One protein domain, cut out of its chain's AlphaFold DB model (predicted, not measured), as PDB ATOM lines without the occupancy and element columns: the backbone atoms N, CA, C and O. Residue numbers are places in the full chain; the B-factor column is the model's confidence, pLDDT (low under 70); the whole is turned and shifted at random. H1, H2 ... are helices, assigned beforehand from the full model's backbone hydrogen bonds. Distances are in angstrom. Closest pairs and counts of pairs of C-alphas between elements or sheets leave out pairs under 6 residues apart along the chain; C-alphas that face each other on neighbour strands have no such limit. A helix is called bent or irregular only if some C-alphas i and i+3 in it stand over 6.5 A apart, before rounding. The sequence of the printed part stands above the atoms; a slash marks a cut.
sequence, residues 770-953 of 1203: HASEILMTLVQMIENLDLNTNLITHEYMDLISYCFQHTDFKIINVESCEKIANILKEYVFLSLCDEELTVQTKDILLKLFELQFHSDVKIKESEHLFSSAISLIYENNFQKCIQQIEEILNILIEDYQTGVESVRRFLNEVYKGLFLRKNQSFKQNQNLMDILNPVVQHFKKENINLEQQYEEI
ATOM      1  N   HIS A 770      50.867  18.652  50.171       87.19
ATOM      2  CA  HIS A 770      49.470  19.083  50.275       87.19
ATOM      3  C   HIS A 770      48.529  18.285  49.363       87.19
ATOM      4  O   HIS A 770      47.361  18.647  49.220       87.19
ATOM      5  N   ALA A 771      49.013  17.192  48.759       88.81
ATOM      6  CA  ALA A 771      48.249  16.354  47.837       88.81
ATOM      7  C   ALA A 771      46.935  15.850  48.462       88.81
ATOM      8  O   ALA A 771      45.901  15.880  47.799       88.81
ATOM      9  N   SER A 772      46.952  15.494  49.751       88.81
ATOM     10  CA  SER A 772      45.779  15.096  50.537       88.81
ATOM     11  C   SER A 772      44.728  16.205  50.672       88.81
ATOM     12  O   SER A 772      43.539  15.970  50.455       88.81
ATOM     13  N   GLU A 773      45.140  17.424  51.023       89.00
ATOM     14  CA  GLU A 773      44.249  18.574  51.212       89.00
ATOM     15  C   GLU A 773      43.679  19.078  49.877       89.00
ATOM     16  O   GLU A 773      42.504  19.448  49.802       89.00
ATOM     17  N   ILE A 774      44.496  19.048  48.820       90.69
ATOM     18  CA  ILE A 774      44.092  19.347  47.441       90.69
ATOM     19  C   ILE A 774      43.063  18.311  46.975       90.69
ATOM     20  O   ILE A 774      41.980  18.704  46.548       90.69
ATOM     21  N   LEU A 775      43.336  17.010  47.147       91.06
ATOM     22  CA  LEU A 775      42.428  15.926  46.761       91.06
ATOM     23  C   LEU A 775      41.084  16.011  47.491       91.06
ATOM     24  O   LEU A 775      40.037  15.970  46.852       91.06
ATOM     25  N   MET A 776      41.092  16.191  48.815       88.50
ATOM     26  CA  MET A 776      39.859  16.319  49.602       88.50
ATOM     27  C   MET A 776      39.032  17.552  49.213       88.50
ATOM     28  O   MET A 776      37.804  17.505  49.284       88.50
ATOM     29  N   THR A 777      39.675  18.646  48.791       89.75
ATOM     30  CA  THR A 777      38.968  19.851  48.327       89.75
ATOM     31  C   THR A 777      38.448  19.680  46.895       89.75
ATOM     32  O   THR A 777      37.322  20.078  46.610       89.75
ATOM     33  N   LEU A 778      39.210  19.021  46.017       90.56
ATOM     34  CA  LEU A 778      38.805  18.691  44.647       90.56
ATOM     35  C   LEU A 778      37.619  17.717  44.627       90.56
ATOM     36  O   LEU A 778      36.642  17.955  43.926       90.56
ATOM     37  N   VAL A 779      37.649  16.682  45.468       89.06
ATOM     38  CA  VAL A 779      36.529  15.749  45.664       89.06
ATOM     39  C   VAL A 779      35.285  16.473  46.186       89.06
ATOM     40  O   VAL A 779      34.189  16.177  45.725       89.06
ATOM     41  N   GLN A 780      35.425  17.463  47.077       87.88
ATOM     42  CA  GLN A 780      34.296  18.313  47.488       87.88
ATOM     43  C   GLN A 780      33.771  19.199  46.350       87.88
ATOM     44  O   GLN A 780      32.576  19.466  46.309       87.88
ATOM     45  N   MET A 781      34.618  19.661  45.424       86.31
ATOM     46  CA  MET A 781      34.143  20.379  44.233       86.31
ATOM     47  C   MET A 781      33.369  19.438  43.301       86.31
ATOM     48  O   MET A 781      32.267  19.781  42.887       86.31
ATOM     49  N   ILE A 782      33.884  18.226  43.064       86.56
ATOM     50  CA  ILE A 782      33.239  17.179  42.251       86.56
ATOM     51  C   ILE A 782      31.910  16.703  42.870       86.56
ATOM     52  O   ILE A 782      30.949  16.480  42.145       86.56
ATOM     53  N   GLU A 783      31.809  16.626  44.201       84.94
ATOM     54  CA  GLU A 783      30.563  16.316  44.931       84.94
ATOM     55  C   GLU A 783      29.435  17.337  44.676       84.94
ATOM     56  O   GLU A 783      28.268  17.039  44.915       84.94
ATOM     57  N   ASN A 784      29.776  18.540  44.199       80.38
ATOM     58  CA  ASN A 784      28.830  19.600  43.845       80.38
ATOM     59  C   ASN A 784      28.650  19.768  42.318       80.38
ATOM     60  O   ASN A 784      27.939  20.683  41.900       80.38
ATOM     61  N   LEU A 785      29.270  18.918  41.488       77.56
ATOM     62  CA  LEU A 785      29.011  18.866  40.047       77.56
ATOM     63  C   LEU A 785      27.814  17.951  39.760       77.56
ATOM     64  O   LEU A 785      27.739  16.829  40.259       77.56
ATOM     65  N   ASP A 786      26.884  18.422  38.929       64.50
ATOM     66  CA  ASP A 786      25.786  17.592  38.431       64.50
ATOM     67  C   ASP A 786      26.287  16.727  37.263       64.50
ATOM     68  O   ASP A 786      26.561  17.237  36.167       64.50
ATOM     69  N   LEU A 787      26.380  15.419  37.527       61.53
ATOM     70  CA  LEU A 787      26.783  14.341  36.610       61.53
ATOM     71  C   LEU A 787      26.138  14.434  35.219       61.53
ATOM     72  O   LEU A 787      26.753  14.035  34.235       61.53
ATOM     73  N   ASN A 788      24.918  14.968  35.123       52.91
ATOM     74  CA  ASN A 788      24.164  15.046  33.869       52.91
ATOM     75  C   ASN A 788      24.570  16.239  32.983       52.91
ATOM     76  O   ASN A 788      24.050  16.384  31.880       52.91
ATOM     77  N   THR A 789      25.449  17.126  33.466       52.50
ATOM     78  CA  THR A 789      25.765  18.407  32.799       52.50
ATOM     79  C   THR A 789      27.254  18.736  32.722       52.50
ATOM     80  O   THR A 789      27.655  19.488  31.836       52.50
ATOM     81  N   ASN A 790      28.080  18.202  33.628       55.81
ATOM     82  CA  ASN A 790      29.512  18.488  33.691       55.81
ATOM     83  C   ASN A 790      30.316  17.183  33.676       55.81
ATOM     84  O   ASN A 790      30.484  16.529  34.706       55.81
ATOM     85  N   LEU A 791      30.843  16.828  32.502       62.84
ATOM     86  CA  LEU A 791      31.858  15.785  32.371       62.84
ATOM     87  C   LEU A 791      33.148  16.224  33.081       62.84
ATOM     88  O   LEU A 791      33.566  17.380  32.979       62.84
ATOM     89  N   ILE A 792      33.791  15.291  33.784       70.88
ATOM     90  CA  ILE A 792      35.139  15.494  34.320       70.88
ATOM     91  C   ILE A 792      36.116  15.535  33.142       70.88
ATOM     92  O   ILE A 792      36.220  14.581  32.377       70.88
ATOM     93  N   THR A 793      36.794  16.669  32.973       79.00
ATOM     94  CA  THR A 793      37.708  16.902  31.849       79.00
ATOM     95  C   THR A 793      39.122  16.392  32.160       79.00
ATOM     96  O   THR A 793      39.448  16.090  33.314       79.00
ATOM     97  N   HIS A 794      39.991  16.314  31.146       83.31
ATOM     98  CA  HIS A 794      41.387  15.874  31.295       83.31
ATOM     99  C   HIS A 794      42.133  16.624  32.417       83.31
ATOM    100  O   HIS A 794      42.863  16.024  33.203       83.31
ATOM    101  N   GLU A 795      41.872  17.924  32.566       85.69
ATOM    102  CA  GLU A 795      42.426  18.802  33.599       85.69
ATOM    103  C   GLU A 795      42.148  18.330  35.034       85.69
ATOM    104  O   GLU A 795      42.967  18.559  35.930       85.69
ATOM    105  N   TYR A 796      41.002  17.680  35.258       88.62
ATOM    106  CA  TYR A 796      40.645  17.072  36.537       88.62
ATOM    107  C   TYR A 796      41.334  15.714  36.709       88.62
ATOM    108  O   TYR A 796      41.859  15.449  37.787       88.62
ATOM    109  N   MET A 797      41.360  14.863  35.677       86.31
ATOM    110  CA  MET A 797      41.958  13.519  35.758       86.31
ATOM    111  C   MET A 797      43.478  13.556  35.953       86.31
ATOM    112  O   MET A 797      43.999  12.805  36.780       86.31
ATOM    113  N   ASP A 798      44.172  14.491  35.299       85.94
ATOM    114  CA  ASP A 798      45.599  14.771  35.508       85.94
ATOM    115  C   ASP A 798      45.884  15.142  36.975       85.94
ATOM    116  O   ASP A 798      46.737  14.546  37.641       85.94
ATOM    117  N   LEU A 799      45.084  16.057  37.533       88.94
ATOM    118  CA  LEU A 799      45.220  16.510  38.917       88.94
ATOM    119  C   LEU A 799      44.833  15.432  39.944       88.94
ATOM    120  O   LEU A 799      45.498  15.311  40.975       88.94
ATOM    121  N   ILE A 800      43.796  14.628  39.677       90.50
ATOM    122  CA  ILE A 800      43.424  13.477  40.514       90.50
ATOM    123  C   ILE A 800      44.565  12.456  40.506       90.50
ATOM    124  O   ILE A 800      44.984  12.030  41.582       90.50
ATOM    125  N   SER A 801      45.115  12.111  39.337       88.25
ATOM    126  CA  SER A 801      46.237  11.171  39.209       88.25
ATOM    127  C   SER A 801      47.467  11.658  39.983       88.25
ATOM    128  O   SER A 801      47.972  10.944  40.853       88.25
ATOM    129  N   TYR A 802      47.874  12.918  39.787       88.94
ATOM    130  CA  TYR A 802      48.952  13.555  40.551       88.94
ATOM    131  C   TYR A 802      48.726  13.478  42.070       88.94
ATOM    132  O   TYR A 802      49.628  13.124  42.835       88.94
ATOM    133  N   CYS A 803      47.508  13.778  42.526       90.38
ATOM    134  CA  CYS A 803      47.143  13.684  43.935       90.38
ATOM    135  C   CYS A 803      47.186  12.242  44.461       90.38
ATOM    136  O   CYS A 803      47.698  12.020  45.559       90.38
ATOM    137  N   PHE A 804      46.700  11.257  43.704       88.94
ATOM    138  CA  PHE A 804      46.726   9.840  44.084       88.94
ATOM    139  C   PHE A 804      48.156   9.277  44.150       88.94
ATOM    140  O   PHE A 804      48.464   8.519  45.070       88.94
ATOM    141  N   GLN A 805      49.052   9.696  43.250       87.50
ATOM    142  CA  GLN A 805      50.472   9.314  43.255       87.50
ATOM    143  C   GLN A 805      51.264   9.887  44.448       87.50
ATOM    144  O   GLN A 805      52.355   9.400  44.761       87.50
ATOM    145  N   HIS A 806      50.760  10.937  45.105       87.38
ATOM    146  CA  HIS A 806      51.493  11.683  46.139       87.38
ATOM    147  C   HIS A 806      50.790  11.762  47.505       87.38
ATOM    148  O   HIS A 806      51.366  12.278  48.461       87.38
ATOM    149  N   THR A 807      49.588  11.198  47.635       87.94
ATOM    150  CA  THR A 807      48.852  11.100  48.902       87.94
ATOM    151  C   THR A 807      49.205   9.810  49.646       87.94
ATOM    152  O   THR A 807      48.962   8.713  49.143       87.94
ATOM    153  N   ASP A 808      49.711   9.910  50.882       84.38
ATOM    154  CA  ASP A 808      49.825   8.737  51.762       84.38
ATOM    155  C   ASP A 808      48.476   8.427  52.426       84.38
ATOM    156  O   ASP A 808      48.157   8.883  53.529       84.38
ATOM    157  N   PHE A 809      47.675   7.614  51.738       84.00
ATOM    158  CA  PHE A 809      46.366   7.161  52.207       84.00
ATOM    159  C   PHE A 809      46.404   6.403  53.549       84.00
ATOM    160  O   PHE A 809      45.358   6.269  54.176       84.00
ATOM    161  N   LYS A 810      47.574   5.966  54.051       79.44
ATOM    162  CA  LYS A 810      47.704   5.338  55.385       79.44
ATOM    163  C   LYS A 810      47.561   6.335  56.538       79.44
ATOM    164  O   LYS A 810      47.370   5.923  57.680       79.44
ATOM    165  N   ILE A 811      47.681   7.633  56.253       78.62
ATOM    166  CA  ILE A 811      47.510   8.729  57.220       78.62
ATOM    167  C   ILE A 811      46.048   9.221  57.233       78.62
ATOM    168  O   ILE A 811      45.589   9.797  58.221       78.62
ATOM    169  N   ILE A 812      45.301   8.973  56.153       82.12
ATOM    170  CA  ILE A 812      43.892   9.355  56.002       82.12
ATOM    171  C   ILE A 812      42.995   8.325  56.711       82.12
ATOM    172  O   ILE A 812      43.276   7.130  56.724       82.12
ATOM    173  N   ASN A 813      41.897   8.775  57.327       84.62
ATOM    174  CA  ASN A 813      40.923   7.875  57.947       84.62
ATOM    175  C   ASN A 813      40.070   7.151  56.892       84.62
ATOM    176  O   ASN A 813      39.643   7.759  55.910       84.62
ATOM    177  N   VAL A 814      39.743   5.879  57.149       85.50
ATOM    178  CA  VAL A 814      38.989   4.997  56.230       85.50
ATOM    179  C   VAL A 814      37.699   5.648  55.715       85.50
ATOM    180  O   VAL A 814      37.416   5.564  54.529       85.50
ATOM    181  N   GLU A 815      36.968   6.379  56.560       85.25
ATOM    182  CA  GLU A 815      35.749   7.120  56.188       85.25
ATOM    183  C   GLU A 815      35.984   8.197  55.107       85.25
ATOM    184  O   GLU A 815      35.169   8.345  54.197       85.25
ATOM    185  N   SER A 816      37.113   8.918  55.140       86.00
ATOM    186  CA  SER A 816      37.463   9.858  54.062       86.00
ATOM    187  C   SER A 816      37.884   9.118  52.795       86.00
ATOM    188  O   SER A 816      37.526   9.553  51.704       86.00
ATOM    189  N   CYS A 817      38.583   7.983  52.911       86.75
ATOM    190  CA  CYS A 817      38.916   7.139  51.761       86.75
ATOM    191  C   CYS A 817      37.654   6.553  51.103       86.75
ATOM    192  O   CYS A 817      37.535   6.590  49.880       86.75
ATOM    193  N   GLU A 818      36.674   6.101  51.893       88.44
ATOM    194  CA  GLU A 818      35.350   5.694  51.404       88.44
ATOM    195  C   GLU A 818      34.626   6.863  50.733       88.44
ATOM    196  O   GLU A 818      34.051   6.675  49.660       88.44
ATOM    197  N   LYS A 819      34.682   8.078  51.296       88.81
ATOM    198  CA  LYS A 819      34.078   9.255  50.662       88.81
ATOM    199  C   LYS A 819      34.741   9.603  49.320       88.81
ATOM    200  O   LYS A 819      34.021   9.777  48.340       88.81
ATOM    201  N   ILE A 820      36.077   9.650  49.252       89.19
ATOM    202  CA  ILE A 820      36.835   9.865  48.003       89.19
ATOM    203  C   ILE A 820      36.423   8.825  46.957       89.19
ATOM    204  O   ILE A 820      35.997   9.183  45.859       89.19
ATOM    205  N   ALA A 821      36.500   7.540  47.308       89.44
ATOM    206  CA  ALA A 821      36.245   6.452  46.377       89.44
ATOM    207  C   ALA A 821      34.797   6.439  45.862       89.44
ATOM    208  O   ALA A 821      34.573   6.252  44.670       89.44
ATOM    209  N   ASN A 822      33.806   6.677  46.729       90.12
ATOM    210  CA  ASN A 822      32.396   6.653  46.329       90.12
ATOM    211  C   ASN A 822      31.938   7.889  45.539       90.12
ATOM    212  O   ASN A 822      30.918   7.787  44.866       90.12
ATOM    213  N   ILE A 823      32.657   9.015  45.600       89.06
ATOM    214  CA  ILE A 823      32.399  10.181  44.735       89.06
ATOM    215  C   ILE A 823      33.090  10.011  43.381       89.06
ATOM    216  O   ILE A 823      32.499  10.297  42.346       89.06
ATOM    217  N   LEU A 824      34.333   9.517  43.368       89.44
ATOM    218  CA  LEU A 824      35.099   9.374  42.127       89.44
ATOM    219  C   LEU A 824      34.697   8.147  41.290       89.44
ATOM    220  O   LEU A 824      34.971   8.150  40.093       89.44
ATOM    221  N   LYS A 825      34.048   7.120  41.872       88.88
ATOM    222  CA  LYS A 825      33.775   5.830  41.201       88.88
ATOM    223  C   LYS A 825      33.179   5.974  39.800       88.88
ATOM    224  O   LYS A 825      33.713   5.398  38.860       88.88
ATOM    225  N   GLU A 826      32.098   6.733  39.652       87.12
ATOM    226  CA  GLU A 826      31.354   6.817  38.391       87.12
ATOM    227  C   GLU A 826      32.174   7.523  37.313       87.12
ATOM    228  O   GLU A 826      32.344   6.974  36.228       87.12
ATOM    229  N   TYR A 827      32.796   8.655  37.644       86.81
ATOM    230  CA  TYR A 827      33.702   9.361  36.741       86.81
ATOM    231  C   TYR A 827      34.912   8.509  36.324       86.81
ATOM    232  O   TYR A 827      35.257   8.475  35.144       86.81
ATOM    233  N   VAL A 828      35.539   7.782  37.259       88.06
ATOM    234  CA  VAL A 828      36.689   6.906  36.971       88.06
ATOM    235  C   VAL A 828      36.271   5.726  36.088       88.06
ATOM    236  O   VAL A 828      36.942   5.450  35.101       88.06
ATOM    237  N   PHE A 829      35.148   5.054  36.364       88.12
ATOM    238  CA  PHE A 829      34.679   3.955  35.509       88.12
ATOM    239  C   PHE A 829      34.198   4.428  34.125       88.12
ATOM    240  O   PHE A 829      34.363   3.687  33.158       88.12
ATOM    241  N   LEU A 830      33.669   5.650  33.999       85.69
ATOM    242  CA  LEU A 830      33.360   6.264  32.701       85.69
ATOM    243  C   LEU A 830      34.638   6.611  31.920       85.69
ATOM    244  O   LEU A 830      34.738   6.265  30.746       85.69
ATOM    245  N   SER A 831      35.650   7.186  32.579       84.12
ATOM    246  CA  SER A 831      36.931   7.577  31.955       84.12
ATOM    247  C   SER A 831      37.785   6.391  31.470       84.12
ATOM    248  O   SER A 831      38.739   6.582  30.721       84.12
ATOM    249  N   LEU A 832      37.436   5.147  31.832       84.62
ATOM    250  CA  LEU A 832      38.011   3.943  31.208       84.62
ATOM    251  C   LEU A 832      37.572   3.775  29.748       84.62
ATOM    252  O   LEU A 832      38.240   3.074  28.992       84.62
ATOM    253  N   CYS A 833      36.433   4.353  29.363       84.62
ATOM    254  CA  CYS A 833      35.895   4.254  28.007       84.62
ATOM    255  C   CYS A 833      36.544   5.262  27.042       84.62
ATOM    256  O   CYS A 833      36.359   5.137  25.836       84.62
ATOM    257  N   ASP A 834      37.307   6.225  27.565       83.69
ATOM    258  CA  ASP A 834      37.898   7.344  26.832       83.69
ATOM    259  C   ASP A 834      39.367   7.062  26.443       83.69
ATOM    260  O   ASP A 834      40.248   6.837  27.280       83.69
ATOM    261  N   GLU A 835      39.648   7.088  25.138       81.94
ATOM    262  CA  GLU A 835      40.968   6.801  24.567       81.94
ATOM    263  C   GLU A 835      42.083   7.807  24.924       81.94
ATOM    264  O   GLU A 835      43.256   7.508  24.664       81.94
ATOM    265  N   GLU A 836      41.760   8.976  25.478       79.81
ATOM    266  CA  GLU A 836      42.725   9.965  25.973       79.81
ATOM    267  C   GLU A 836      42.927   9.834  27.493       79.81
ATOM    268  O   GLU A 836      44.062   9.903  27.971       79.81
ATOM    269  N   LEU A 837      41.863   9.552  28.258       80.81
ATOM    270  CA  LEU A 837      41.910   9.488  29.731       80.81
ATOM    271  C   LEU A 837      42.331   8.122  30.307       80.81
ATOM    272  O   LEU A 837      42.768   8.049  31.461       80.81
ATOM    273  N   THR A 838      42.204   7.028  29.549       78.69
ATOM    274  CA  THR A 838      42.433   5.642  30.026       78.69
ATOM    275  C   THR A 838      43.714   5.420  30.830       78.69
ATOM    276  O   THR A 838      43.681   4.705  31.832       78.69
ATOM    277  N   VAL A 839      44.838   6.024  30.428       80.38
ATOM    278  CA  VAL A 839      46.147   5.807  31.074       80.38
ATOM    279  C   VAL A 839      46.177   6.390  32.492       80.38
ATOM    280  O   VAL A 839      46.532   5.685  33.434       80.38
ATOM    281  N   GLN A 840      45.737   7.642  32.675       80.69
ATOM    282  CA  GLN A 840      45.582   8.251  34.008       80.69
ATOM    283  C   GLN A 840      44.537   7.490  34.840       80.69
ATOM    284  O   GLN A 840      44.722   7.253  36.034       80.69
ATOM    285  N   THR A 841      43.444   7.079  34.192       85.94
ATOM    286  CA  THR A 841      42.316   6.393  34.831       85.94
ATOM    287  C   THR A 841      42.714   5.038  35.415       85.94
ATOM    288  O   THR A 841      42.298   4.709  36.526       85.94
ATOM    289  N   LYS A 842      43.555   4.267  34.713       87.56
ATOM    290  CA  LYS A 842      44.096   2.991  35.197       87.56
ATOM    291  C   LYS A 842      44.842   3.152  36.521       87.56
ATOM    292  O   LYS A 842      44.562   2.401  37.453       87.56
ATOM    293  N   ASP A 843      45.765   4.109  36.618       85.56
ATOM    294  CA  ASP A 843      46.574   4.314  37.829       85.56
ATOM    295  C   ASP A 843      45.694   4.683  39.037       85.56
ATOM    296  O   ASP A 843      45.866   4.142  40.135       85.56
ATOM    297  N   ILE A 844      44.693   5.545  38.820       88.31
ATOM    298  CA  ILE A 844      43.690   5.904  39.833       88.31
ATOM    299  C   ILE A 844      42.878   4.665  40.247       88.31
ATOM    300  O   ILE A 844      42.716   4.403  41.441       88.31
ATOM    301  N   LEU A 845      42.393   3.873  39.285       90.69
ATOM    302  CA  LEU A 845      41.553   2.706  39.556       90.69
ATOM    303  C   LEU A 845      42.310   1.587  40.283       90.69
ATOM    304  O   LEU A 845      41.784   1.028  41.243       90.69
ATOM    305  N   LEU A 846      43.549   1.288  39.885       89.81
ATOM    306  CA  LEU A 846      44.397   0.318  40.584       89.81
ATOM    307  C   LEU A 846      44.624   0.739  42.042       89.81
ATOM    308  O   LEU A 846      44.583  -0.103  42.939       89.81
ATOM    309  N   LYS A 847      44.772   2.044  42.311       88.50
ATOM    310  CA  LYS A 847      44.903   2.557  43.678       88.50
ATOM    311  C   LYS A 847      43.588   2.523  44.468       88.50
ATOM    312  O   LYS A 847      43.614   2.256  45.669       88.50
ATOM    313  N   LEU A 848      42.442   2.723  43.816       89.44
ATOM    314  CA  LEU A 848      41.121   2.501  44.419       89.44
ATOM    315  C   LEU A 848      40.896   1.019  44.770       89.44
ATOM    316  O   LEU A 848      40.409   0.724  45.860       89.44
ATOM    317  N   PHE A 849      41.317   0.088  43.911       90.50
ATOM    318  CA  PHE A 849      41.285  -1.348  44.197       90.50
ATOM    319  C   PHE A 849      42.268  -1.756  45.310       90.50
ATOM    320  O   PHE A 849      41.898  -2.551  46.171       90.50
ATOM    321  N   GLU A 850      43.468  -1.167  45.385       86.88
ATOM    322  CA  GLU A 850      44.382  -1.362  46.525       86.88
ATOM    323  C   GLU A 850      43.689  -0.995  47.851       86.88
ATOM    324  O   GLU A 850      43.704  -1.777  48.804       86.88
ATOM    325  N   LEU A 851      43.009   0.158  47.896       85.94
ATOM    326  CA  LEU A 851      42.231   0.592  49.059       85.94
ATOM    327  C   LEU A 851      41.057  -0.356  49.362       85.94
ATOM    328  O   LEU A 851      40.841  -0.707  50.525       85.94
ATOM    329  N   GLN A 852      40.329  -0.804  48.336       89.44
ATOM    330  CA  GLN A 852      39.163  -1.680  48.486       89.44
ATOM    331  C   GLN A 852      39.518  -3.078  49.000       89.44
ATOM    332  O   GLN A 852      38.809  -3.627  49.845       89.44
ATOM    333  N   PHE A 853      40.612  -3.664  48.510       87.44
ATOM    334  CA  PHE A 853      40.977  -5.044  48.829       87.44
ATOM    335  C   PHE A 853      41.933  -5.172  50.020       87.44
ATOM    336  O   PHE A 853      41.931  -6.225  50.660       87.44
ATOM    337  N   HIS A 854      42.686  -4.115  50.361       80.62
ATOM    338  CA  HIS A 854      43.720  -4.149  51.407       80.62
ATOM    339  C   HIS A 854      43.551  -3.116  52.542       80.62
ATOM    340  O   HIS A 854      44.330  -3.157  53.493       80.62
ATOM    341  N   SER A 855      42.583  -2.189  52.472       76.81
ATOM    342  CA  SER A 855      42.402  -1.105  53.469       76.81
ATOM    343  C   SER A 855      40.967  -0.957  54.016       76.81
ATOM    344  O   SER A 855      40.620   0.102  54.534       76.81
ATOM    345  N   ASP A 856      40.130  -1.998  53.902       80.38
ATOM    346  CA  ASP A 856      38.721  -2.052  54.356       80.38
ATOM    347  C   ASP A 856      37.754  -1.001  53.743       80.38
ATOM    348  O   ASP A 856      36.604  -0.885  54.179       80.38
ATOM    349  N   VAL A 857      38.173  -0.265  52.705       86.94
ATOM    350  CA  VAL A 857      37.397   0.808  52.049       86.94
ATOM    351  C   VAL A 857      36.299   0.231  51.145       86.94
ATOM    352  O   VAL A 857      36.588  -0.438  50.158       86.94
ATOM    353  N   LYS A 858      35.017   0.520  51.401       87.06
ATOM    354  CA  LYS A 858      33.916   0.008  50.561       87.06
ATOM    355  C   LYS A 858      33.551   0.960  49.431       87.06
ATOM    356  O   LYS A 858      32.968   2.019  49.657       87.06
ATOM    357  N   ILE A 859      33.802   0.526  48.197       90.06
ATOM    358  CA  ILE A 859      33.316   1.180  46.976       90.06
ATOM    359  C   ILE A 859      31.967   0.556  46.594       90.06
ATOM    360  O   ILE A 859      31.875  -0.651  46.379       90.06
ATOM    361  N   LYS A 860      30.897   1.354  46.546       87.25
ATOM    362  CA  LYS A 860      29.546   0.870  46.215       87.25
ATOM    363  C   LYS A 860      29.435   0.544  44.728       87.25
ATOM    364  O   LYS A 860      29.805   1.363  43.892       87.25
ATOM    365  N   GLU A 861      28.865  -0.618  44.411       87.69
ATOM    366  CA  GLU A 861      28.519  -1.043  43.039       87.69
ATOM    367  C   GLU A 861      29.728  -1.166  42.089       87.69
ATOM    368  O   GLU A 861      29.560  -1.211  40.870       87.69
ATOM    369  N   SER A 862      30.942  -1.262  42.640       90.31
ATOM    370  CA  SER A 862      32.203  -1.380  41.896       90.31
ATOM    371  C   SER A 862      32.190  -2.516  40.864       90.31
ATOM    372  O   SER A 862      32.652  -2.360  39.739       90.31
ATOM    373  N   GLU A 863      31.562  -3.632  41.223       88.94
ATOM    374  CA  GLU A 863      31.366  -4.844  40.439       88.94
ATOM    375  C   GLU A 863      30.474  -4.588  39.211       88.94
ATOM    376  O   GLU A 863      30.733  -5.078  38.108       88.94
ATOM    377  N   HIS A 864      29.420  -3.787  39.395       87.06
ATOM    378  CA  HIS A 864      28.452  -3.443  38.356       87.06
ATOM    379  C   HIS A 864      28.992  -2.359  37.415       87.06
ATOM    380  O   HIS A 864      28.795  -2.436  36.203       87.06
ATOM    381  N   LEU A 865      29.706  -1.367  37.952       88.00
ATOM    382  CA  LEU A 865      30.342  -0.319  37.155       88.00
ATOM    383  C   LEU A 865      31.502  -0.883  36.318       88.00
ATOM    384  O   LEU A 865      31.556  -0.628  35.117       88.00
ATOM    385  N   PHE A 866      32.355  -1.739  36.890       90.75
ATOM    386  CA  PHE A 866      33.459  -2.357  36.148       90.75
ATOM    387  C   PHE A 866      32.966  -3.324  35.058       90.75
ATOM    388  O   PHE A 866      33.424  -3.247  33.919       90.75
ATOM    389  N   SER A 867      31.965  -4.170  35.345       85.62
ATOM    390  CA  SER A 867      31.333  -5.009  34.306       85.62
ATOM    391  C   SER A 867      30.581  -4.190  33.242       85.62
ATOM    392  O   SER A 867      30.499  -4.626  32.092       85.62
ATOM    393  N   SER A 868      30.100  -2.983  33.571       86.88
ATOM    394  CA  SER A 868      29.556  -2.040  32.581       86.88
ATOM    395  C   SER A 868      30.637  -1.486  31.656       86.88
ATOM    396  O   SER A 868      30.479  -1.582  30.443       86.88
ATOM    397  N   ALA A 869      31.740  -0.975  32.210       86.75
ATOM    398  CA  ALA A 869      32.853  -0.436  31.429       86.75
ATOM    399  C   ALA A 869      33.459  -1.499  30.494       86.75
ATOM    400  O   ALA A 869      33.589  -1.256  29.296       86.75
ATOM    401  N   ILE A 870      33.724  -2.712  31.002       86.44
ATOM    402  CA  ILE A 870      34.201  -3.843  30.183       86.44
ATOM    403  C   ILE A 870      33.224  -4.147  29.035       86.44
ATOM    404  O   ILE A 870      33.671  -4.369  27.912       86.44
ATOM    405  N   SER A 871      31.905  -4.125  29.281       82.88
ATOM    406  CA  SER A 871      30.907  -4.340  28.220       82.88
ATOM    407  C   SER A 871      31.026  -3.275  27.121       82.88
ATOM    408  O   SER A 871      31.255  -3.618  25.965       82.88
ATOM    409  N   LEU A 872      30.958  -1.993  27.497       83.81
ATOM    410  CA  LEU A 872      30.966  -0.855  26.569       83.81
ATOM    411  C   LEU A 872      32.255  -0.777  25.738       83.81
ATOM    412  O   LEU A 872      32.218  -0.492  24.542       83.81
ATOM    413  N   ILE A 873      33.406  -1.058  26.348       84.88
ATOM    414  CA  ILE A 873      34.712  -0.988  25.680       84.88
ATOM    415  C   ILE A 873      34.886  -2.111  24.649       84.88
ATOM    416  O   ILE A 873      35.458  -1.882  23.583       84.88
ATOM    417  N   TYR A 874      34.347  -3.305  24.922       82.62
ATOM    418  CA  TYR A 874      34.388  -4.439  23.994       82.62
ATOM    419  C   TYR A 874      33.250  -4.415  22.955       82.62
ATOM    420  O   TYR A 874      33.388  -5.034  21.902       82.62
ATOM    421  N   GLU A 875      32.161  -3.677  23.194       81.69
ATOM    422  CA  GLU A 875      31.175  -3.311  22.162       81.69
ATOM    423  C   GLU A 875      31.761  -2.331  21.139       81.69
ATOM    424  O   GLU A 875      31.661  -2.565  19.937       81.69
ATOM    425  N   ASN A 876      32.400  -1.256  21.611       80.44
ATOM    426  CA  ASN A 876      32.910  -0.179  20.755       80.44
ATOM    427  C   ASN A 876      34.326  -0.438  20.196       80.44
ATOM    428  O   ASN A 876      34.786   0.293  19.321       80.44
ATOM    429  N   ASN A 877      35.001  -1.503  20.648       78.94
ATOM    430  CA  ASN A 877      36.285  -1.990  20.126       78.94
ATOM    431  C   ASN A 877      37.458  -0.980  20.229       78.94
ATOM    432  O   ASN A 877      38.353  -0.956  19.380       78.94
ATOM    433  N   PHE A 878      37.471  -0.149  21.278       79.12
ATOM    434  CA  PHE A 878      38.531   0.840  21.525       79.12
ATOM    435  C   PHE A 878      39.843   0.160  21.948       79.12
ATOM    436  O   PHE A 878      39.974  -0.325  23.075       79.12
ATOM    437  N   GLN A 879      40.840   0.113  21.058       82.44
ATOM    438  CA  GLN A 879      42.027  -0.734  21.253       82.44
ATOM    439  C   GLN A 879      42.889  -0.326  22.456       82.44
ATOM    440  O   GLN A 879      43.395  -1.207  23.153       82.44
ATOM    441  N   LYS A 880      43.027   0.976  22.748       82.75
ATOM    442  CA  LYS A 880      43.753   1.432  23.950       82.75
ATOM    443  C   LYS A 880      43.032   1.006  25.229       82.75
ATOM    444  O   LYS A 880      43.652   0.462  26.141       82.75
ATOM    445  N   CYS A 881      41.718   1.225  25.279       84.56
ATOM    446  CA  CYS A 881      40.874   0.919  26.433       84.56
ATOM    447  C   CYS A 881      40.866  -0.592  26.722       84.56
ATOM    448  O   CYS A 881      40.986  -1.002  27.877       84.56
ATOM    449  N   ILE A 882      40.817  -1.418  25.668       85.00
ATOM    450  CA  ILE A 882      40.971  -2.879  25.741       85.00
ATOM    451  C   ILE A 882      42.312  -3.253  26.385       85.00
ATOM    452  O   ILE A 882      42.307  -3.975  27.379       85.00
ATOM    453  N   GLN A 883      43.438  -2.717  25.895       86.12
ATOM    454  CA  GLN A 883      44.771  -3.006  26.450       86.12
ATOM    455  C   GLN A 883      44.884  -2.621  27.932       86.12
ATOM    456  O   GLN A 883      45.368  -3.412  28.740       86.12
ATOM    457  N   GLN A 884      44.391  -1.440  28.324       85.31
ATOM    458  CA  GLN A 884      44.440  -1.025  29.730       85.31
ATOM    459  C   GLN A 884      43.547  -1.899  30.628       85.31
ATOM    460  O   GLN A 884      43.952  -2.222  31.745       85.31
ATOM    461  N   ILE A 885      42.385  -2.358  30.145       87.38
ATOM    462  CA  ILE A 885      41.549  -3.331  30.867       87.38
ATOM    463  C   ILE A 885      42.225  -4.699  30.983       87.38
ATOM    464  O   ILE A 885      42.171  -5.297  32.055       87.38
ATOM    465  N   GLU A 886      42.880  -5.192  29.932       86.56
ATOM    466  CA  GLU A 886      43.635  -6.448  29.991       86.56
ATOM    467  C   GLU A 886      44.769  -6.363  31.025       86.56
ATOM    468  O   GLU A 886      44.932  -7.282  31.828       86.56
ATOM    469  N   GLU A 887      45.503  -5.249  31.094       86.62
ATOM    470  CA  GLU A 887      46.523  -5.026  32.128       86.62
ATOM    471  C   GLU A 887      45.928  -4.996  33.553       86.62
ATOM    472  O   GLU A 887      46.463  -5.650  34.450       86.62
ATOM    473  N   ILE A 888      44.800  -4.304  33.768       88.62
ATOM    474  CA  ILE A 888      44.105  -4.262  35.071       88.62
ATOM    475  C   ILE A 888      43.610  -5.658  35.482       88.62
ATOM    476  O   ILE A 888      43.785  -6.067  36.632       88.62
ATOM    477  N   LEU A 889      43.008  -6.409  34.554       87.56
ATOM    478  CA  LEU A 889      42.503  -7.756  34.821       87.56
ATOM    479  C   LEU A 889      43.633  -8.738  35.139       87.56
ATOM    480  O   LEU A 889      43.477  -9.534  36.059       87.56
ATOM    481  N   ASN A 890      44.774  -8.662  34.447       87.81
ATOM    482  CA  ASN A 890      45.931  -9.509  34.750       87.81
ATOM    483  C   ASN A 890      46.440  -9.295  36.189       87.81
ATOM    484  O   ASN A 890      46.678 -10.276  36.891       87.81
ATOM    485  N   ILE A 891      46.517  -8.042  36.663       87.19
ATOM    486  CA  ILE A 891      46.897  -7.720  38.053       87.19
ATOM    487  C   ILE A 891      45.892  -8.325  39.049       87.19
ATOM    488  O   ILE A 891      46.278  -9.045  39.969       87.19
ATOM    489  N   LEU A 892      44.587  -8.107  38.838       87.69
ATOM    490  CA  LEU A 892      43.543  -8.663  39.713       87.69
ATOM    491  C   LEU A 892      43.507 -10.203  39.697       87.69
ATOM    492  O   LEU A 892      43.092 -10.829  40.671       87.69
ATOM    493  N   ILE A 893      43.945 -10.835  38.608       86.50
ATOM    494  CA  ILE A 893      43.999 -12.296  38.473       86.50
ATOM    495  C   ILE A 893      45.251 -12.889  39.132       86.50
ATOM    496  O   ILE A 893      45.194 -14.032  39.593       86.50
ATOM    497  N   GLU A 894      46.338 -12.129  39.273       86.25
ATOM    498  CA  GLU A 894      47.462 -12.512  40.134       86.25
ATOM    499  C   GLU A 894      47.016 -12.549  41.611       86.25
ATOM    500  O   GLU A 894      47.181 -13.577  42.272       86.25
ATOM    501  N   ASP A 895      46.304 -11.522  42.095       84.19
ATOM    502  CA  ASP A 895      45.710 -11.493  43.448       84.19
ATOM    503  C   ASP A 895      44.648 -12.595  43.676       84.19
ATOM    504  O   ASP A 895      44.565 -13.212  44.745       84.19
ATOM    505  N   TYR A 896      43.853 -12.916  42.651       84.31
ATOM    506  CA  TYR A 896      42.898 -14.032  42.675       84.31
ATOM    507  C   TYR A 896      43.592 -15.392  42.886       84.31
ATOM    508  O   TYR A 896      43.080 -16.265  43.604       84.31
ATOM    509  N   GLN A 897      44.763 -15.567  42.258       80.94
ATOM    510  CA  GLN A 897      45.577 -16.782  42.318       80.94
ATOM    511  C   GLN A 897      46.386 -16.888  43.616       80.94
ATOM    512  O   GLN A 897      46.431 -17.980  44.190       80.94
ATOM    513  N   THR A 898      46.963 -15.792  44.127       82.50
ATOM    514  CA  THR A 898      47.612 -15.776  45.456       82.50
ATOM    515  C   THR A 898      46.606 -16.035  46.580       82.50
ATOM    516  O   THR A 898      46.947 -16.670  47.580       82.50
ATOM    517  N   GLY A 899      45.344 -15.646  46.373       78.00
ATOM    518  CA  GLY A 899      44.196 -16.099  47.154       78.00
ATOM    519  C   GLY A 899      43.501 -15.016  47.969       78.00
ATOM    520  O   GLY A 899      42.943 -15.318  49.024       78.00
ATOM    521  N   VAL A 900      43.522 -13.773  47.489       83.81
ATOM    522  CA  VAL A 900      42.840 -12.645  48.128       83.81
ATOM    523  C   VAL A 900      41.319 -12.808  47.978       83.81
ATOM    524  O   VAL A 900      40.739 -12.598  46.914       83.81
ATOM    525  N   GLU A 901      40.653 -13.211  49.059       81.19
ATOM    526  CA  GLU A 901      39.238 -13.619  49.040       81.19
ATOM    527  C   GLU A 901      38.268 -12.473  48.673       81.19
ATOM    528  O   GLU A 901      37.221 -12.703  48.064       81.19
ATOM    529  N   SER A 902      38.633 -11.222  48.971       83.44
ATOM    530  CA  SER A 902      37.887 -10.030  48.545       83.44
ATOM    531  C   SER A 902      37.940  -9.830  47.023       83.44
ATOM    532  O   SER A 902      36.898  -9.601  46.407       83.44
ATOM    533  N   VAL A 903      39.112 -10.019  46.404       85.88
ATOM    534  CA  VAL A 903      39.304  -9.994  44.940       85.88
ATOM    535  C   VAL A 903      38.574 -11.158  44.268       85.88
ATOM    536  O   VAL A 903      37.932 -10.969  43.235       85.88
ATOM    537  N   ARG A 904      38.587 -12.354  44.875       84.38
ATOM    538  CA  ARG A 904      37.820 -13.509  44.375       84.38
ATOM    539  C   ARG A 904      36.331 -13.237  44.306       84.38
ATOM    540  O   ARG A 904      35.714 -13.471  43.268       84.38
ATOM    541  N   ARG A 905      35.761 -12.701  45.387       84.25
ATOM    542  CA  ARG A 905      34.352 -12.311  45.424       84.25
ATOM    543  C   ARG A 905      34.039 -11.246  44.371       84.25
ATOM    544  O   ARG A 905      33.067 -11.407  43.641       84.25
ATOM    545  N   PHE A 906      34.873 -10.211  44.261       88.44
ATOM    546  CA  PHE A 906      34.720  -9.146  43.268       88.44
ATOM    547  C   PHE A 906      34.711  -9.693  41.830       88.44
ATOM    548  O   PHE A 906      33.734  -9.493  41.109       88.44
ATOM    549  N   LEU A 907      35.736 -10.453  41.423       86.38
ATOM    550  CA  LEU A 907      35.818 -11.005  40.064       86.38
ATOM    551  C   LEU A 907      34.710 -12.031  39.767       86.38
ATOM    552  O   LEU A 907      34.212 -12.068  38.642       86.38
ATOM    553  N   ASN A 908      34.262 -12.811  40.758       84.50
ATOM    554  CA  ASN A 908      33.120 -13.716  40.592       84.50
ATOM    555  C   ASN A 908      31.801 -12.948  40.330       84.50
ATOM    556  O   ASN A 908      31.007 -13.389  39.498       84.50
ATOM    557  N   GLU A 909      31.551 -11.805  40.985       84.12
ATOM    558  CA  GLU A 909      30.369 -10.966  40.705       84.12
ATOM    559  C   GLU A 909      30.496 -10.185  39.383       84.12
ATOM    560  O   GLU A 909      29.528 -10.112  38.624       84.12
ATOM    561  N   VAL A 910      31.687  -9.676  39.043       85.00
ATOM    562  CA  VAL A 910      31.966  -9.051  37.731       85.00
ATOM    563  C   VAL A 910      31.702 -10.044  36.593       85.00
ATOM    564  O   VAL A 910      31.030  -9.698  35.620       85.00
ATOM    565  N   TYR A 911      32.146 -11.299  36.733       82.88
ATOM    566  CA  TYR A 911      31.883 -12.356  35.753       82.88
ATOM    567  C   TYR A 911      30.385 -12.673  35.611       82.88
ATOM    568  O   TYR A 911      29.897 -12.792  34.486       82.88
ATOM    569  N   LYS A 912      29.617 -12.732  36.714       81.00
ATOM    570  CA  LYS A 912      28.144 -12.841  36.644       81.00
ATOM    571  C   LYS A 912      27.532 -11.666  35.881       81.00
ATOM    572  O   LYS A 912      26.692 -11.886  35.013       81.00
ATOM    573  N   GLY A 913      27.957 -10.435  36.178       76.69
ATOM    574  CA  GLY A 913      27.473  -9.222  35.512       76.69
ATOM    575  C   GLY A 913      27.691  -9.253  33.997       76.69
ATOM    576  O   GLY A 913      26.768  -8.959  33.240       76.69
ATOM    577  N   LEU A 914      28.873  -9.691  33.556       76.69
ATOM    578  CA  LEU A 914      29.205  -9.876  32.139       76.69
ATOM    579  C   LEU A 914      28.392 -11.009  31.491       76.69
ATOM    580  O   LEU A 914      27.856 -10.839  30.396       76.69
ATOM    581  N   PHE A 915      28.236 -12.147  32.175       71.00
ATOM    582  CA  PHE A 915      27.472 -13.294  31.672       71.00
ATOM    583  C   PHE A 915      25.977 -12.977  31.480       71.00
ATOM    584  O   PHE A 915      25.377 -13.406  30.492       71.00
ATOM    585  N   LEU A 916      25.382 -12.207  32.398       65.31
ATOM    586  CA  LEU A 916      23.957 -11.850  32.395       65.31
ATOM    587  C   LEU A 916      23.558 -10.884  31.270       65.31
ATOM    588  O   LEU A 916      22.407 -10.896  30.841       65.31
ATOM    589  N   ARG A 917      24.480 -10.060  30.756       63.78
ATOM    590  CA  ARG A 917      24.174  -8.952  29.825       63.78
ATOM    591  C   ARG A 917      23.876  -9.366  28.369       63.78
ATOM    592  O   ARG A 917      23.913  -8.515  27.491       63.78
ATOM    593  N   LYS A 918      23.608 -10.655  28.095       54.19
ATOM    594  CA  LYS A 918      23.356 -11.270  26.758       54.19
ATOM    595  C   LYS A 918      24.364 -10.894  25.637       54.19
ATOM    596  O   LYS A 918      24.137 -11.220  24.475       54.19
ATOM    597  N   ASN A 919      25.502 -10.279  25.964       57.91
ATOM    598  CA  ASN A 919      26.355  -9.610  24.984       57.91
ATOM    599  C   ASN A 919      27.224 -10.590  24.172       57.91
ATOM    600  O   ASN A 919      27.890 -11.460  24.742       57.91
ATOM    601  N   GLN A 920      27.212 -10.467  22.839       55.06
ATOM    602  CA  GLN A 920      27.911 -11.402  21.948       55.06
ATOM    603  C   GLN A 920      29.375 -11.017  21.690       55.06
ATOM    604  O   GLN A 920      30.200 -11.918  21.549       55.06
ATOM    605  N   SER A 921      29.714  -9.723  21.685       58.34
ATOM    606  CA  SER A 921      31.078  -9.217  21.441       58.34
ATOM    607  C   SER A 921      32.082  -9.771  22.460       58.34
ATOM    608  O   SER A 921      33.076 -10.398  22.093       58.34
ATOM    609  N   PHE A 922      31.753  -9.645  23.750       61.66
ATOM    610  CA  PHE A 922      32.508 -10.185  24.884       61.66
ATOM    611  C   PHE A 922      32.842 -11.678  24.713       61.66
ATOM    612  O   PHE A 922      33.990 -12.078  24.882       61.66
ATOM    613  N   LYS A 923      31.859 -12.501  24.318       61.69
ATOM    614  CA  LYS A 923      32.029 -13.963  24.184       61.69
ATOM    615  C   LYS A 923      32.907 -14.378  22.998       61.69
ATOM    616  O   LYS A 923      33.330 -15.531  22.950       61.69
ATOM    617  N   GLN A 924      33.155 -13.478  22.045       58.09
ATOM    618  CA  GLN A 924      33.977 -13.739  20.860       58.09
ATOM    619  C   GLN A 924      35.438 -13.296  21.033       58.09
ATOM    620  O   GLN A 924      36.296 -13.764  20.285       58.09
ATOM    621  N   ASN A 925      35.756 -12.433  22.008       67.25
ATOM    622  CA  ASN A 925      37.134 -11.999  22.225       67.25
ATOM    623  C   ASN A 925      37.926 -13.042  23.034       67.25
ATOM    624  O   ASN A 925      37.814 -13.154  24.256       67.25
ATOM    625  N   GLN A 926      38.743 -13.811  22.316       65.56
ATOM    626  CA  GLN A 926      39.473 -14.948  22.863       65.56
ATOM    627  C   GLN A 926      40.507 -14.553  23.934       65.56
ATOM    628  O   GLN A 926      40.636 -15.273  24.919       65.56
ATOM    629  N   ASN A 927      41.171 -13.396  23.808       72.62
ATOM    630  CA  ASN A 927      42.210 -12.968  24.754       72.62
ATOM    631  C   ASN A 927      41.624 -12.680  26.148       72.62
ATOM    632  O   ASN A 927      42.127 -13.168  27.159       72.62
ATOM    633  N   LEU A 928      40.487 -11.976  26.200       75.44
ATOM    634  CA  LEU A 928      39.757 -11.709  27.444       75.44
ATOM    635  C   LEU A 928      39.248 -13.000  28.108       75.44
ATOM    636  O   LEU A 928      39.284 -13.126  29.333       75.44
ATOM    637  N   MET A 929      38.794 -13.971  27.312       74.44
ATOM    638  CA  MET A 929      38.322 -15.265  27.814       74.44
ATOM    639  C   MET A 929      39.470 -16.158  28.314       74.44
ATOM    640  O   MET A 929      39.287 -16.866  29.306       74.44
ATOM    641  N   ASP A 930      40.649 -16.094  27.690       73.06
ATOM    642  CA  ASP A 930      41.866 -16.762  28.165       73.06
ATOM    643  C   ASP A 930      42.373 -16.133  29.478       73.06
ATOM    644  O   ASP A 930      42.684 -16.863  30.421       73.06
ATOM    645  N   ILE A 931      42.354 -14.796  29.586       78.75
ATOM    646  CA  ILE A 931      42.655 -14.045  30.818       78.75
ATOM    647  C   ILE A 931      41.695 -14.455  31.947       78.75
ATOM    648  O   ILE A 931      42.145 -14.871  33.011       78.75
ATOM    649  N   LEU A 932      40.375 -14.411  31.721       80.19
ATOM    650  CA  LEU A 932      39.358 -14.736  32.735       80.19
ATOM    651  C   LEU A 932      39.231 -16.240  33.053       80.19
ATOM    652  O   LEU A 932      38.536 -16.603  34.007       80.19
ATOM    653  N   ASN A 933      39.897 -17.129  32.311       79.38
ATOM    654  CA  ASN A 933      39.786 -18.585  32.452       79.38
ATOM    655  C   ASN A 933      39.959 -19.097  33.906       79.38
ATOM    656  O   ASN A 933      39.131 -19.906  34.330       79.38
ATOM    657  N   PRO A 934      40.907 -18.618  34.745       75.81
ATOM    658  CA  PRO A 934      41.008 -19.045  36.147       75.81
ATOM    659  C   PRO A 934      39.728 -18.785  36.956       75.81
ATOM    660  O   PRO A 934      39.326 -19.631  37.761       75.81
ATOM    661  N   VAL A 935      39.055 -17.657  36.690       76.62
ATOM    662  CA  VAL A 935      37.776 -17.283  37.310       76.62
ATOM    663  C   VAL A 935      36.659 -18.196  36.805       76.62
ATOM    664  O   VAL A 935      35.928 -18.779  37.603       76.62
ATOM    665  N   VAL A 936      36.586 -18.424  35.488       74.50
ATOM    666  CA  VAL A 936      35.608 -19.332  34.857       74.50
ATOM    667  C   VAL A 936      35.717 -20.759  35.418       74.50
ATOM    668  O   VAL A 936      34.701 -21.375  35.747       74.50
ATOM    669  N   GLN A 937      36.935 -21.287  35.582       71.44
ATOM    670  CA  GLN A 937      37.177 -22.638  36.110       71.44
ATOM    671  C   GLN A 937      36.836 -22.783  37.598       71.44
ATOM    672  O   GLN A 937      36.527 -23.892  38.042       71.44
ATOM    673  N   HIS A 938      36.915 -21.708  38.389       70.81
ATOM    674  CA  HIS A 938      36.462 -21.716  39.781       70.81
ATOM    675  C   HIS A 938      34.938 -21.584  39.848       70.81
ATOM    676  O   HIS A 938      34.278 -22.427  40.455       70.81
ATOM    677  N   PHE A 939      34.369 -20.625  39.112       66.88
ATOM    678  CA  PHE A 939      32.930 -20.389  39.030       66.88
ATOM    679  C   PHE A 939      32.152 -21.645  38.612       66.88
ATOM    680  O   PHE A 939      31.157 -21.987  39.248       66.88
ATOM    681  N   LYS A 940      32.640 -22.387  37.605       67.81
ATOM    682  CA  LYS A 940      32.050 -23.661  37.149       67.81
ATOM    683  C   LYS A 940      32.165 -24.808  38.162       67.81
ATOM    684  O   LYS A 940      31.406 -25.766  38.059       67.81
ATOM    685  N   LYS A 941      33.071 -24.733  39.145       63.72
ATOM    686  CA  LYS A 941      33.153 -25.711  40.251       63.72
ATOM    687  C   LYS A 941      32.179 -25.392  41.382       63.72
ATOM    688  O   LYS A 941      31.721 -26.316  42.044       63.72
ATOM    689  N   GLU A 942      31.855 -24.118  41.594       59.44
ATOM    690  CA  GLU A 942      30.904 -23.690  42.627       59.44
ATOM    691  C   GLU A 942      29.444 -23.703  42.141       59.44
ATOM    692  O   GLU A 942      28.546 -24.082  42.887       59.44
ATOM    693  N   ASN A 943      29.194 -23.332  40.880       59.22
ATOM    694  CA  ASN A 943      27.856 -23.010  40.363       59.22
ATOM    695  C   ASN A 943      27.319 -24.028  39.337       59.22
ATOM    696  O   ASN A 943      26.641 -23.655  38.381       59.22
ATOM    697  N   ILE A 944      27.591 -25.321  39.549       51.22
ATOM    698  CA  ILE A 944      27.275 -26.432  38.621       51.22
ATOM    699  C   ILE A 944      25.796 -26.456  38.166       51.22
ATOM    700  O   ILE A 944      25.511 -26.830  37.030       51.22
ATOM    701  N   ASN A 945      24.856 -26.014  39.009       48.44
ATOM    702  CA  ASN A 945      23.423 -26.003  38.683       48.44
ATOM    703  C   ASN A 945      22.958 -24.777  37.866       48.44
ATOM    704  O   ASN A 945      21.852 -24.807  37.330       48.44
ATOM    705  N   LEU A 946      23.740 -23.691  37.780       49.41
ATOM    706  CA  LEU A 946      23.266 -22.441  37.163       49.41
ATOM    707  C   LEU A 946      23.345 -22.447  35.631       49.41
ATOM    708  O   LEU A 946      22.454 -21.888  34.999       49.41
ATOM    709  N   GLU A 947      24.332 -23.111  35.017       47.69
ATOM    710  CA  GLU A 947      24.345 -23.258  33.549       47.69
ATOM    711  C   GLU A 947      23.141 -24.093  33.068       47.69
ATOM    712  O   GLU A 947      22.493 -23.718  32.093       47.69
ATOM    713  N   GLN A 948      22.749 -25.135  33.814       45.44
ATOM    714  CA  GLN A 948      21.605 -25.994  33.466       45.44
ATOM    715  C   GLN A 948      20.270 -25.231  33.422       45.44
ATOM    716  O   GLN A 948      19.493 -25.418  32.490       45.44
ATOM    717  N   GLN A 949      20.021 -24.320  34.370       43.06
ATOM    718  CA  GLN A 949      18.799 -23.499  34.355       43.06
ATOM    719  C   GLN A 949      18.788 -22.444  33.235       43.06
ATOM    720  O   GLN A 949      17.715 -22.009  32.823       43.06
ATOM    721  N   TYR A 950      19.952 -22.031  32.725       42.31
ATOM    722  CA  TYR A 950      20.034 -21.099  31.595       42.31
ATOM    723  C   TYR A 950      19.937 -21.802  30.234       42.31
ATOM    724  O   TYR A 950      19.402 -21.211  29.297       42.31
ATOM    725  N   GLU A 951      20.385 -23.053  30.096       46.03
ATOM    726  CA  GLU A 951      20.168 -23.828  28.864       46.03
ATOM    727  C   GLU A 951      18.675 -24.131  28.631       46.03
ATOM    728  O   GLU A 951      18.204 -23.993  27.501       46.03
ATOM    729  N   GLU A 952      17.898 -24.418  29.684       39.88
ATOM    730  CA  GLU A 952      16.438 -24.607  29.574       39.88
ATOM    731  C   GLU A 952      15.693 -23.339  29.107       39.88
ATOM    732  O   GLU A 952      14.719 -23.443  28.362       39.88
ATOM    733  N   ILE A 953      16.157 -22.140  29.483       40.09
ATOM    734  CA  ILE A 953      15.531 -20.865  29.082       40.09
ATOM    735  C   ILE A 953      15.866 -20.511  27.624       40.09
ATOM    736  O   ILE A 953      14.976 -20.140  26.857       40.09
TER     737      ILE A 953
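What this domain is: This is residues 770 to 953 of the 1203 residues of the protein "Armadillo-type fold" of Pseudocohnilembus persalinus (UniProt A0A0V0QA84). The model is a short solenoid of helices in two layers, stacked along the longest axis: H1, H3, H5 and H7 follow one another in one layer and H2, H4, H6 and H9 in the other, with the chain passing back and forth between them. Little H8 packs on residues 871 to 875 of H5, and residues 940 to 953, with H10, stick out as an arm beyond the H9 end. The printed part has 184 residues with ten named helices, H1 to H10 in chain order, and no named strand; its class is all helix, with 144 residues in helices. It is compact, with a radius of gyration of the C-alphas of 17.2 A, yet elongated, spanning 55 by 32 by 25 A.

How they stand to each other: The longest helix, H6, residues 879 to 898, and H5, residues 862 to 876, are the hubs, touching four helices each. They form a hairpin, opposite ways at a tilt of 38 degrees, only just steep; residues 870 to 874 of H5 alone touch residues 881 to 885 of H6, and the closest C-alphas, of Ile 873 and Cys 881, are 6.5 A apart. H4, residues 838 to 854, touches residues 880 to 888 of H6 alone, the same way at a shallow tilt of 18 degrees, with the C-alphas of Thr 838 and Cys 881 closest at 6.1 A. H3, residues 814 to 831, touches H5 with residues 825 to 830 alone, the same way at a shallow tilt of 14 degrees; the C-alphas of Phe 829 and Ala 869 are closest, at 6.3 A. H3, H4, H5 and H6 are an up and down bundle, each running against the one before it. H7, residues 901 to 916, touches H5 most closely at the C-alphas of Glu 863 and Val 910, 5.0 A apart, the same way at a steep tilt of 45 degrees. H9, residues 926 to 942, touches H6 with residues 928 to 934 alone, closest at the C-alphas of Asn 890 and Ile 931, 6.8 A apart. H8, residues 920 to 924, touches H5, closest at the C-alphas of Glu 875 and Ser 921, 6.0 A apart. At the other end H1, residues 770 to 782, and H2, residues 794 to 806, form a hairpin, their closest C-alphas, of Ala 771 and Cys 803, 4.9 A apart. H2 touches H4, and its closest C-alphas there, of Ser 801 and Ile 844, are 5.9 A apart. H10, residues 944 to 953, touches no helix, and it and H9 meet only through their link. In H1, H5, H6, H7 and H8 every O i to N i+4 pair is within hydrogen-bond range; the counts are 8 of 9 in H2, 12 of 14 in H3, 12 of 13 in H4, 10 of 13 in H9 and 3 of 6 in H10.

Where its parts are: H6 is 29.0 A from first to last C-alpha, H3 24.5 A, H4 23.6 A, H9 23.2 A, H7 22.7 A and H5 21.2 A. C-alpha 770, the first of H1, is at (49.470, 19.083, 50.275), C-alpha 879, the first of H6, at (42.027, -0.734, 21.253), and C-alpha 953, the last of H10, at (15.531, -20.865, 29.082). H3, H9 and H10 are irregular: C-alphas 823 and 826 are 7.3 A apart, 931 and 934 7.5 A, and 944 and 947 6.7 A, the last only just.

The domain as a whole: The C-alphas of His 770 and Glu 952, the two farthest apart, are 58.6 A from each other. The printed part has no cut. The link from H1 to H2, with 11 residues, is long. The mean pLDDT of the printed part is 79.6; residues 786 to 791, 916 to 926 and 939 to 953 are under 70.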